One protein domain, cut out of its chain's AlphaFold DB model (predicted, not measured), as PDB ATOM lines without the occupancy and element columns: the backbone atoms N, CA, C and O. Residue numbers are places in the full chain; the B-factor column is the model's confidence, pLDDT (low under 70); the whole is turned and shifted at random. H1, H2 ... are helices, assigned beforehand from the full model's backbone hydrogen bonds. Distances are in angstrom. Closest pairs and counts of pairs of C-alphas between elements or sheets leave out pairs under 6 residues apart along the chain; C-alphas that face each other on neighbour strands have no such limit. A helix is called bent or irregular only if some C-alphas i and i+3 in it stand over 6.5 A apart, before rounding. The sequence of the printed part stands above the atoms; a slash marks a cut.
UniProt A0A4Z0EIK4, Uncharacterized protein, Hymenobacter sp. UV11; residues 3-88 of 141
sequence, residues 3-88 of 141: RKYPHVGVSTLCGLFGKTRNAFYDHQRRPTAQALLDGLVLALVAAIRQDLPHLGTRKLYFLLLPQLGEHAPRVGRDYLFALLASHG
ATOM      1  N   ARG A   3     172.397 271.893 162.424       83.31
ATOM      2  CA  ARG A   3     171.948 272.598 163.641       83.31
ATOM      3  C   ARG A   3     173.100 273.116 164.526       83.31
ATOM      4  O   ARG A   3     172.876 274.015 165.318       83.31
ATOM      5  N   LYS A   4     174.309 272.549 164.391       87.00
ATOM      6  CA  LYS A   4     175.526 272.960 165.119       87.00
ATOM      7  C   LYS A   4     176.388 273.959 164.326       87.00
ATOM      8  O   LYS A   4     177.093 274.745 164.936       87.00
ATOM      9  N   TYR A   5     176.306 273.949 162.991       86.50
ATOM     10  CA  TYR A   5     177.093 274.818 162.104       86.50
ATOM     11  C   TYR A   5     176.186 275.501 161.062       86.50
ATOM     12  O   TYR A   5     176.139 275.067 159.908       86.50
ATOM     13  N   PRO A   6     175.425 276.542 161.451       84.19
ATOM     14  CA  PRO A   6     174.466 277.200 160.559       84.19
ATOM     15  C   PRO A   6     175.130 278.045 159.459       84.19
ATOM     16  O   PRO A   6     174.543 278.216 158.394       84.19
ATOM     17  N   HIS A   7     176.355 278.527 159.696       88.38
ATOM     18  CA  HIS A   7     177.140 279.348 158.765       88.38
ATOM     19  C   HIS A   7     177.746 278.543 157.602       88.38
ATOM     20  O   HIS A   7     178.163 279.119 156.602       88.38
ATOM     21  N   VAL A   8     177.783 277.209 157.702       87.19
ATOM     22  CA  VAL A   8     178.333 276.339 156.655       87.19
ATOM     23  C   VAL A   8     177.234 275.938 155.665       87.19
ATOM     24  O   VAL A   8     176.135 275.507 156.041       87.19
ATOM     25  N   GLY A   9     177.534 276.053 154.369       87.75
ATOM     26  CA  GLY A   9     176.634 275.657 153.286       87.75
ATOM     27  C   GLY A   9     176.249 274.173 153.346       87.75
ATOM     28  O   GLY A   9     177.068 273.312 153.668       87.75
ATOM     29  N   VAL A  10     174.991 273.850 153.006       86.88
ATOM     30  CA  VAL A  10     174.509 272.450 152.954       86.88
ATOM     31  C   VAL A  10     175.367 271.615 152.009       86.88
ATOM     32  O   VAL A  10     175.655 270.468 152.316       86.88
ATOM     33  N   SER A  11     175.794 272.190 150.883       88.31
ATOM     34  CA  SER A  11     176.659 271.534 149.899       88.31
ATOM     35  C   SER A  11     177.966 271.043 150.516       88.31
ATOM     36  O   SER A  11     178.304 269.877 150.345       88.31
ATOM     37  N   THR A  12     178.653 271.890 151.284       89.12
ATOM     38  CA  THR A  12     179.907 271.544 151.966       89.12
ATOM     39  C   THR A  12     179.688 270.434 152.987       89.12
ATOM     40  O   THR A  12     180.421 269.450 153.001       89.12
ATOM     41  N   LEU A  13     178.627 270.542 153.796       89.69
ATOM     42  CA  LEU A  13     178.279 269.515 154.779       89.69
ATOM     43  C   LEU A  13     177.934 268.175 154.120       89.69
ATOM     44  O   LEU A  13     178.350 267.138 154.617       89.69
ATOM     45  N   CYS A  14     177.181 268.178 153.020       91.19
ATOM     46  CA  CYS A  14     176.846 266.961 152.284       91.19
ATOM     47  C   CYS A  14     178.076 266.352 151.593       91.19
ATOM     48  O   CYS A  14     178.210 265.128 151.584       91.19
ATOM     49  N   GLY A  15     178.996 267.191 151.104       90.12
ATOM     50  CA  GLY A  15     180.267 266.773 150.511       90.12
ATOM     51  C   GLY A  15     181.137 265.956 151.468       90.12
ATOM     52  O   GLY A  15     181.660 264.924 151.063       90.12
ATOM     53  N   LEU A  16     181.188 266.328 152.754       91.25
ATOM     54  CA  LEU A  16     181.908 265.568 153.795       91.25
ATOM     55  C   LEU A  16     181.427 264.113 153.941       91.25
ATOM     56  O   LEU A  16     182.182 263.259 154.390       91.25
ATOM     57  N   PHE A  17     180.176 263.828 153.570       89.69
ATOM     58  CA  PHE A  17     179.564 262.499 153.664       89.69
ATOM     59  C   PHE A  17     179.366 261.827 152.297       89.69
ATOM     60  O   PHE A  17     178.657 260.823 152.208       89.69
ATOM     61  N   GLY A  18     179.917 262.398 151.220       92.06
ATOM     62  CA  GLY A  18     179.719 261.890 149.860       92.06
ATOM     63  C   GLY A  18     178.251 261.901 149.416       92.06
ATOM     64  O   GLY A  18     177.817 261.031 148.661       92.06
ATOM     65  N   LYS A  19     177.443 262.842 149.923       90.94
ATOM     66  CA  LYS A  19     176.028 263.001 149.554       90.94
ATOM     67  C   LYS A  19     175.816 264.280 148.757       90.94
ATOM     68  O   LYS A  19     176.524 265.269 148.925       90.94
ATOM     69  N   THR A  20     174.793 264.280 147.909       92.06
ATOM     70  CA  THR A  20     174.387 265.481 147.176       92.06
ATOM     71  C   THR A  20     173.478 266.360 148.031       92.06
ATOM     72  O   THR A  20     172.766 265.888 148.922       92.06
ATOM     73  N   ARG A  21     173.459 267.661 147.724       89.69
ATOM     74  CA  ARG A  21     172.535 268.616 148.348       89.69
ATOM     75  C   ARG A  21     171.072 268.195 148.158       89.69
ATOM     76  O   ARG A  21     170.308 268.258 149.115       89.69
ATOM     77  N   ASN A  22     170.693 267.730 146.964       89.94
ATOM     78  CA  ASN A  22     169.330 267.254 146.699       89.94
ATOM     79  C   ASN A  22     168.959 266.064 147.582       89.94
ATOM     80  O   ASN A  22     167.906 266.099 148.203       89.94
ATOM     81  N   ALA A  23     169.850 265.078 147.745       89.50
ATOM     82  CA  ALA A  23     169.587 263.934 148.617       89.50
ATOM     83  C   ALA A  23     169.292 264.351 150.068       89.50
ATOM     84  O   ALA A  23     168.459 263.736 150.733       89.50
ATOM     85  N   PHE A  24     169.933 265.417 150.557       89.44
ATOM     86  CA  PHE A  24     169.665 265.962 151.889       89.44
ATOM     87  C   PHE A  24     168.269 266.582 152.011       89.44
ATOM     88  O   PHE A  24     167.558 266.304 152.977       89.44
ATOM     89  N   TYR A  25     167.861 267.406 151.043       89.81
ATOM     90  CA  TYR A  25     166.521 267.995 151.055       89.81
ATOM     91  C   TYR A  25     165.435 266.953 150.795       89.81
ATOM     92  O   TYR A  25     164.417 266.965 151.480       89.81
ATOM     93  N   ASP A  26     165.662 266.006 149.889       88.75
ATOM     94  CA  ASP A  26     164.744 264.892 149.653       88.75
ATOM     95  C   ASP A  26     164.557 264.063 150.918       88.75
ATOM     96  O   ASP A  26     163.429 263.741 151.286       88.75
ATOM     97  N   HIS A  27     165.641 263.769 151.638       88.12
ATOM     98  CA  HIS A  27     165.554 263.057 152.906       88.12
ATOM     99  C   HIS A  27     164.709 263.811 153.941       88.12
ATOM    100  O   HIS A  27     163.910 263.176 154.626       88.12
ATOM    101  N   GLN A  28     164.824 265.141 154.019       87.62
ATOM    102  CA  GLN A  28     163.972 265.954 154.892       87.62
ATOM    103  C   GLN A  28     162.507 265.994 154.450       87.62
ATOM    104  O   GLN A  28     161.623 266.028 155.299       87.62
ATOM    105  N   ARG A  29     162.232 265.993 153.143       88.75
ATOM    106  CA  ARG A  29     160.864 266.102 152.604       88.75
ATOM    107  C   ARG A  29     160.094 264.784 152.662       88.75
ATOM    108  O   ARG A  29     158.877 264.803 152.821       88.75
ATOM    109  N   ARG A  30     160.791 263.645 152.557       87.62
ATOM    110  CA  ARG A  30     160.209 262.292 152.613       87.62
ATOM    111  C   ARG A  30     159.293 262.042 153.819       87.62
ATOM    112  O   ARG A  30     158.163 261.638 153.572       87.62
ATOM    113  N   PRO A  31     159.703 262.273 155.083       89.00
ATOM    114  CA  PRO A  31     158.842 262.000 156.233       89.00
ATOM    115  C   PRO A  31     157.579 262.864 156.225       89.00
ATOM    116  O   PRO A  31     156.499 262.354 156.494       89.00
ATOM    117  N   THR A  32     157.681 264.139 155.841       88.94
ATOM    118  CA  THR A  32     156.518 265.033 155.737       88.94
ATOM    119  C   THR A  32     155.542 264.565 154.661       88.94
ATOM    120  O   THR A  32     154.339 264.495 154.897       88.94
ATOM    121  N   ALA A  33     156.055 264.200 153.483       88.12
ATOM    122  CA  ALA A  33     155.236 263.673 152.396       88.12
ATOM    123  C   ALA A  33     154.596 262.322 152.751       88.12
ATOM    124  O   ALA A  33     153.481 262.043 152.317       88.12
ATOM    125  N   GLN A  34     155.293 261.493 153.532       89.56
ATOM    126  CA  GLN A  34     154.776 260.223 154.025       89.56
ATOM    127  C   GLN A  34     153.655 260.446 155.043       89.56
ATOM    128  O   GLN A  34     152.587 259.877 154.884       89.56
ATOM    129  N   ALA A  35     153.848 261.344 156.011       90.62
ATOM    130  CA  ALA A  35     152.845 261.662 157.026       90.62
ATOM    131  C   ALA A  35     151.547 262.230 156.423       90.62
ATOM    132  O   ALA A  35     150.456 261.896 156.878       90.62
ATOM    133  N   LEU A  36     151.651 263.053 155.372       91.12
ATOM    134  CA  LEU A  36     150.485 263.541 154.626       91.12
ATOM    135  C   LEU A  36     149.708 262.397 153.962       91.12
ATOM    136  O   LEU A  36     148.482 262.366 154.025       91.12
ATOM    137  N   LEU A  37     150.422 261.449 153.351       90.88
ATOM    138  CA  LEU A  37     149.821 260.283 152.707       90.88
ATOM    139  C   LEU A  37     149.168 259.360 153.746       90.88
ATOM    140  O   LEU A  37     148.009 258.981 153.591       90.88
ATOM    141  N   ASP A  38     149.884 259.067 154.832       93.00
ATOM    142  CA  ASP A  38     149.393 258.279 155.961       93.00
ATOM    143  C   ASP A  38     148.090 258.891 156.511       93.00
ATOM    144  O   ASP A  38     147.094 258.187 156.675       93.00
ATOM    145  N   GLY A  39     148.058 260.214 156.720       92.94
ATOM    146  CA  GLY A  39     146.873 260.936 157.187       92.94
ATOM    147  C   GLY A  39     145.685 260.846 156.226       92.94
ATOM    148  O   GLY A  39     144.565 260.569 156.657       92.94
ATOM    149  N   LEU A  40     145.927 261.011 154.922       93.12
ATOM    150  CA  LEU A  40     144.900 260.861 153.887       93.12
ATOM    151  C   LEU A  40     144.317 259.444 153.883       93.12
ATOM    152  O   LEU A  40     143.098 259.271 153.889       93.12
ATOM    153  N   VAL A  41     145.175 258.421 153.920       93.62
ATOM    154  CA  VAL A  41     144.747 257.015 153.940       93.62
ATOM    155  C   VAL A  41     143.923 256.721 155.188       93.62
ATOM    156  O   VAL A  41     142.878 256.082 155.083       93.62
ATOM    157  N   LEU A  42     144.344 257.201 156.359       93.88
ATOM    158  CA  LEU A  42     143.604 257.004 157.607       93.88
ATOM    159  C   LEU A  42     142.225 257.672 157.579       93.88
ATOM    160  O   LEU A  42     141.262 257.070 158.052       93.88
ATOM    161  N   ALA A  43     142.108 258.865 156.992       93.62
ATOM    162  CA  ALA A  43     140.826 259.548 156.837       93.62
ATOM    163  C   ALA A  43     139.864 258.760 155.931       93.62
ATOM    164  O   ALA A  43     138.713 258.532 156.305       93.62
ATOM    165  N   LEU A  44     140.345 258.262 154.786       92.88
ATOM    166  CA  LEU A  44     139.545 257.426 153.880       92.88
ATOM    167  C   LEU A  44     139.142 256.095 154.529       92.88
ATOM    168  O   LEU A  44     137.992 255.670 154.441       92.88
ATOM    169  N   VAL A  45     140.074 255.448 155.235       92.81
ATOM    170  CA  VAL A  45     139.798 254.229 156.011       92.81
ATOM    171  C   VAL A  45     138.703 254.487 157.046       92.81
ATOM    172  O   VAL A  45     137.821 253.644 157.213       92.81
ATOM    173  N   ALA A  46     138.764 255.616 157.756       92.06
ATOM    174  CA  ALA A  46     137.777 255.979 158.763       92.06
ATOM    175  C   ALA A  46     136.392 256.180 158.138       92.06
ATOM    176  O   ALA A  46     135.430 255.627 158.661       92.06
ATOM    177  N   ALA A  47     136.304 256.873 156.998       93.56
ATOM    178  CA  ALA A  47     135.054 257.052 156.259       93.56
ATOM    179  C   ALA A  47     134.438 255.707 155.838       93.56
ATOM    180  O   ALA A  47     133.299 255.417 156.181       93.56
ATOM    181  N   ILE A  48     135.218 254.815 155.212       91.81
ATOM    182  CA  ILE A  48     134.733 253.481 154.801       91.81
ATOM    183  C   ILE A  48     134.248 252.659 156.008       91.81
ATOM    184  O   ILE A  48     133.308 251.872 155.907       91.81
ATOM    185  N   ARG A  49     134.898 252.810 157.167       91.44
ATOM    186  CA  ARG A  49     134.535 252.079 158.389       91.44
ATOM    187  C   ARG A  49     133.322 252.635 159.119       91.44
ATOM    188  O   ARG A  49     132.786 251.902 159.946       91.44
ATOM    189  N   GLN A  50     132.902 253.869 158.841       92.00
ATOM    190  CA  GLN A  50     131.620 254.373 159.339       92.00
ATOM    191  C   GLN A  50     130.473 253.539 158.761       92.00
ATOM    192  O   GLN A  50     129.603 253.110 159.514       92.00
ATOM    193  N   ASP A  51     130.551 253.200 157.473       91.75
ATOM    194  CA  ASP A  51     129.555 252.355 156.810       91.75
ATOM    195  C   ASP A  51     129.791 250.857 157.068       91.75
ATOM    196  O   ASP A  51     128.855 250.081 157.267       91.75
ATOM    197  N   LEU A  52     131.058 250.419 157.070       90.25
ATOM    198  CA  LEU A  52     131.451 249.006 157.151       90.25
ATOM    199  C   LEU A  52     132.457 248.753 158.296       90.25
ATOM    200  O   LEU A  52     133.642 248.486 158.049       90.25
ATOM    201  N   PRO A  53     132.011 248.748 159.567       86.06
ATOM    202  CA  PRO A  53     132.898 248.718 160.738       86.06
ATOM    203  C   PRO A  53     133.706 247.422 160.886       86.06
ATOM    204  O   PRO A  53     134.743 247.395 161.551       86.06
ATOM    205  N   HIS A  54     133.256 246.326 160.272       86.06
ATOM    206  CA  HIS A  54     133.887 245.007 160.377       86.06
ATOM    207  C   HIS A  54     134.597 244.559 159.097       86.06
ATOM    208  O   HIS A  54     134.918 243.378 158.933       86.06
ATOM    209  N   LEU A  55     134.860 245.488 158.175       88.81
ATOM    210  CA  LEU A  55     135.516 245.150 156.924       88.81
ATOM    211  C   LEU A  55     136.989 244.783 157.146       88.81
ATOM    212  O   LEU A  55     137.782 245.544 157.700       88.81
ATOM    213  N   GLY A  56     137.372 243.601 156.666       87.00
ATOM    214  CA  GLY A  56     138.766 243.169 156.677       87.00
ATOM    215  C   GLY A  56     139.646 244.048 155.786       87.00
ATOM    216  O   GLY A  56     139.225 244.493 154.718       87.00
ATOM    217  N   THR A  57     140.906 244.227 156.175       89.31
ATOM    218  CA  THR A  57     141.890 245.086 155.491       89.31
ATOM    219  C   THR A  57     142.107 244.751 154.018       89.31
ATOM    220  O   THR A  57     142.315 245.653 153.216       89.31
ATOM    221  N   ARG A  58     141.994 243.475 153.623       90.44
ATOM    222  CA  ARG A  58     142.108 243.075 152.210       90.44
ATOM    223  C   ARG A  58     140.951 243.594 151.354       90.44
ATOM    224  O   ARG A  58     141.191 244.039 150.243       90.44
ATOM    225  N   LYS A  59     139.716 243.547 151.862       90.56
ATOM    226  CA  LYS A  59     138.548 244.111 151.163       90.56
ATOM    227  C   LYS A  59     138.574 245.636 151.212       90.56
ATOM    228  O   LYS A  59     138.286 246.278 150.212       90.56
ATOM    229  N   LEU A  60     138.999 246.190 152.347       91.75
ATOM    230  CA  LEU A  60     139.199 247.624 152.515       91.75
ATOM    231  C   LEU A  60     140.171 248.175 151.467       91.75
ATOM    232  O   LEU A  60     139.865 249.179 150.845       91.75
ATOM    233  N   TYR A  61     141.284 247.481 151.211       92.38
ATOM    234  CA  TYR A  61     142.246 247.859 150.173       92.38
ATOM    235  C   TYR A  61     141.599 248.024 148.791       92.38
ATOM    236  O   TYR A  61     141.857 249.012 148.116       92.38
ATOM    237  N   PHE A  62     140.720 247.100 148.386       91.06
ATOM    238  CA  PHE A  62     140.034 247.189 147.093       91.06
ATOM    239  C   PHE A  62     139.060 248.369 147.004       91.06
ATOM    240  O   PHE A  62     138.948 248.961 145.938       91.06
ATOM    241  N   LEU A  63     138.389 248.729 148.103       90.19
ATOM    242  CA  LEU A  63     137.509 249.906 148.151       90.19
ATOM    243  C   LEU A  63     138.293 251.224 148.208       90.19
ATOM    244  O   LEU A  63     137.849 252.235 147.675       90.19
ATOM    245  N   LEU A  64     139.465 251.201 148.840       91.00
ATOM    246  CA  LEU A  64     140.345 252.356 149.000       91.00
ATOM    247  C   LEU A  64     141.064 252.715 147.689       91.00
ATOM    248  O   LEU A  64     141.268 253.890 147.399       91.00
ATOM    249  N   LEU A  65     141.446 251.711 146.891       88.81
ATOM    250  CA  LEU A  65     142.218 251.886 145.657       88.81
ATOM    251  C   LEU A  65     141.597 252.877 144.648       88.81
ATOM    252  O   LEU A  65     142.325 253.760 144.200       88.81
ATOM    253  N   PRO A  66     140.289 252.810 144.308       88.50
ATOM    254  CA  PRO A  66     139.674 253.794 143.416       88.50
ATOM    255  C   PRO A  66     139.601 255.200 144.032       88.50
ATOM    256  O   PRO A  66     139.681 256.182 143.302       88.50
ATOM    257  N   GLN A  67     139.498 255.317 145.360       87.69
ATOM    258  CA  GLN A  67     139.438 256.613 146.052       87.69
ATOM    259  C   GLN A  67     140.802 257.314 146.129       87.69
ATOM    260  O   GLN A  67     140.869 258.533 146.262       87.69
ATOM    261  N   LEU A  68     141.895 256.553 146.043       85.19
ATOM    262  CA  LEU A  68     143.264 257.067 146.089       85.19
ATOM    263  C   LEU A  68     143.737 257.696 144.773       85.19
ATOM    264  O   LEU A  68     144.720 258.437 144.797       85.19
ATOM    265  N   GLY A  69     143.087 257.400 143.642       85.81
ATOM    266  CA  GLY A  69     143.437 257.952 142.328       85.81
ATOM    267  C   GLY A  69     144.939 257.858 142.025       85.81
ATOM    268  O   GLY A  69     145.521 256.775 142.002       85.81
ATOM    269  N   GLU A  70     145.591 259.009 141.852       82.69
ATOM    270  CA  GLU A  70     147.027 259.118 141.551       82.69
ATOM    271  C   GLU A  70     147.954 258.610 142.668       82.69
ATOM    272  O   GLU A  70     149.118 258.283 142.427       82.69
ATOM    273  N   HIS A  71     147.472 258.525 143.908       83.19
ATOM    274  CA  HIS A  71     148.250 258.016 145.038       83.19
ATOM    275  C   HIS A  71     148.185 256.491 145.179       83.19
ATOM    276  O   HIS A  71     148.957 255.924 145.957       83.19
ATOM    277  N   ALA A  72     147.334 255.811 144.402       80.94
ATOM    278  CA  ALA A  72     147.163 254.361 144.454       80.94
ATOM    279  C   ALA A  72     148.477 253.562 144.285       80.94
ATOM    280  O   ALA A  72     148.696 252.646 145.075       80.94
ATOM    281  N   PRO A  73     149.415 253.914 143.377       80.62
ATOM    282  CA  PRO A  73     150.675 253.174 143.228       80.62
ATOM    283  C   PRO A  73     151.595 253.255 144.454       80.62
ATOM    284  O   PRO A  73     152.465 252.405 144.635       80.62
ATOM    285  N   ARG A  74     151.429 254.283 145.297       82.31
ATOM    286  CA  ARG A  74     152.239 254.486 146.511       82.31
ATOM    287  C   ARG A  74     151.702 253.690 147.700       82.31
ATOM    288  O   ARG A  74     152.452 253.423 148.636       82.31
ATOM    289  N   VAL A  75     150.425 253.304 147.665       86.38
ATOM    290  CA  VAL A  75     149.750 252.562 148.733       86.38
ATOM    291  C   VAL A  75     149.649 251.101 148.326       86.38
ATOM    292  O   VAL A  75     148.681 250.672 147.710       86.38
ATOM    293  N   GLY A  76     150.662 250.316 148.685       89.44
ATOM    294  CA  GLY A  76     150.614 248.863 148.530       89.44
ATOM    295  C   GLY A  76     149.797 248.184 149.633       89.44
ATOM    296  O   GLY A  76     149.565 248.751 150.704       89.44
ATOM    297  N   ARG A  77     149.437 246.913 149.409       88.94
ATOM    298  CA  ARG A  77     148.782 246.061 150.419       88.94
ATOM    299  C   ARG A  77     149.563 246.061 151.733       88.94
ATOM    300  O   ARG A  77     148.998 246.349 152.782       88.94
ATOM    301  N   ASP A  78     150.850 245.737 151.676       90.50
ATOM    302  CA  ASP A  78     151.665 245.536 152.877       90.50
ATOM    303  C   ASP A  78     151.892 246.847 153.635       90.50
ATOM    304  O   ASP A  78     151.848 246.862 154.863       90.50
ATOM    305  N   TYR A  79     152.011 247.961 152.907       92.31
ATOM    306  CA  TYR A  79     152.037 249.296 153.493       92.31
ATOM    307  C   TYR A  79     150.730 249.616 154.235       92.31
ATOM    308  O   TYR A  79     150.783 250.034 155.389       92.31
ATOM    309  N   LEU A  80     149.560 249.344 153.640       92.69
ATOM    310  CA  LEU A  80     148.275 249.557 154.314       92.69
ATOM    311  C   LEU A  80     148.150 248.687 155.575       92.69
ATOM    312  O   LEU A  80     147.678 249.157 156.608       92.69
ATOM    313  N   PHE A  81     148.586 247.427 155.521       93.06
ATOM    314  CA  PHE A  81     148.606 246.558 156.700       93.06
ATOM    315  C   PHE A  81     149.520 247.103 157.800       93.06
ATOM    316  O   PHE A  81     149.098 247.137 158.954       93.06
ATOM    317  N   ALA A  82     150.732 247.545 157.455       93.69
ATOM    318  CA  ALA A  82     151.677 248.119 158.407       93.69
ATOM    319  C   ALA A  82     151.138 249.414 159.035       93.69
ATOM    320  O   ALA A  82     151.178 249.562 160.256       93.69
ATOM    321  N   LEU A  83     150.561 250.305 158.223       94.12
ATOM    322  CA  LEU A  83     149.976 251.566 158.676       94.12
ATOM    323  C   LEU A  83     148.788 251.335 159.620       94.12
ATOM    324  O   LEU A  83     148.684 251.959 160.674       94.12
ATOM    325  N   LEU A  84     147.888 250.412 159.280       92.94
ATOM    326  CA  LEU A  84     146.752 250.089 160.145       92.94
ATOM    327  C   LEU A  84     147.189 249.339 161.407       92.94
ATOM    328  O   LEU A  84     146.569 249.514 162.454       92.94
ATOM    329  N   ALA A  85     148.250 248.532 161.334       92.69
ATOM    330  CA  ALA A  85     148.838 247.886 162.501       92.69
ATOM    331  C   ALA A  85     149.433 248.911 163.473       92.69
ATOM    332  O   ALA A  85     149.139 248.840 164.666       92.69
ATOM    333  N   SER A  86     150.205 249.886 162.975       93.00
ATOM    334  CA  SER A  86     150.831 250.918 163.814       93.00
ATOM    335  C   SER A  86     149.805 251.809 164.517       93.00
ATOM    336  O   SER A  86     150.071 252.297 165.609       93.00
ATOM    337  N   HIS A  87     148.619 251.974 163.924       90.88
ATOM    338  CA  HIS A  87     147.503 252.732 164.497       90.88
ATOM    339  C   HIS A  87     146.496 251.862 165.274       90.88
ATOM    340  O   HIS A  87     145.451 252.355 165.684       90.88
ATOM    341  N   GLY A  88     146.759 250.562 165.465       88.56
ATOM    342  CA  GLY A  88     145.855 249.665 166.202       88.56
ATOM    343  C   GLY A  88     144.496 249.434 165.525       88.56
ATOM    344  O   GLY A  88     143.547 248.979 166.157       88.56
TER     345      GLY A  88
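AT A GLANCE: This is residues 3 to 88 of the 141 residues of an uncharacterized protein of Hymenobacter sp. UV11 (UniProt A0A4Z0EIK4). The long bent helix H2 makes the axis of a rod, with short H1 at one end; toward the other, H3 folds back on it and H4 packs on H3, crossing H2. The printed part has 86 residues with four named helices, H1 to H4 in order: all helix. It is extended, radius of gyration of the C-alphas 18.5 A, spanning 55 by 23 by 17 A.

HOW THE PARTS SIT: Find H1 at residues 10 to 15, then H2, residues 21 to 51, one helix by its hydrogen bonds but bent, C-alphas 28 and 31 being 6.6 A apart, into H2a, residues 21 to 28, and H2b, residues 31 to 51. H1 touches H2a; their closest C-alphas, of Ser 11 and Arg 21, are 5.3 A apart. H3, residues 57 to 74, forms a hairpin with H2b at a steep tilt of 43 degrees; the closest C-alphas, of Leu 44 and Leu 64, are 7.1 A apart. H4, residues 77 to 86, touches H3, closest C-alphas Tyr 61 and Arg 77, 6.8 A. O i to N i+4 pairs are within hydrogen-bond range throughout H1, H2a and H4, in 16 of 17 in H2b and 5 of 14 in H3, where 9 of 15 O i to N i+3 pairs are.

IN THESE COORDINATES: From C-alpha 31 at (158.842, 262.000, 156.233), H2b runs 30.8 A. H3 is irregular, C-alphas 67 and 70 being 9.2 A apart. H4 ends at C-alpha 86, (150.831, 250.918, 163.814).

THE WHOLE: The printed part has no cut, its three links are tight, and no printed residue is under 70 in pLDDT.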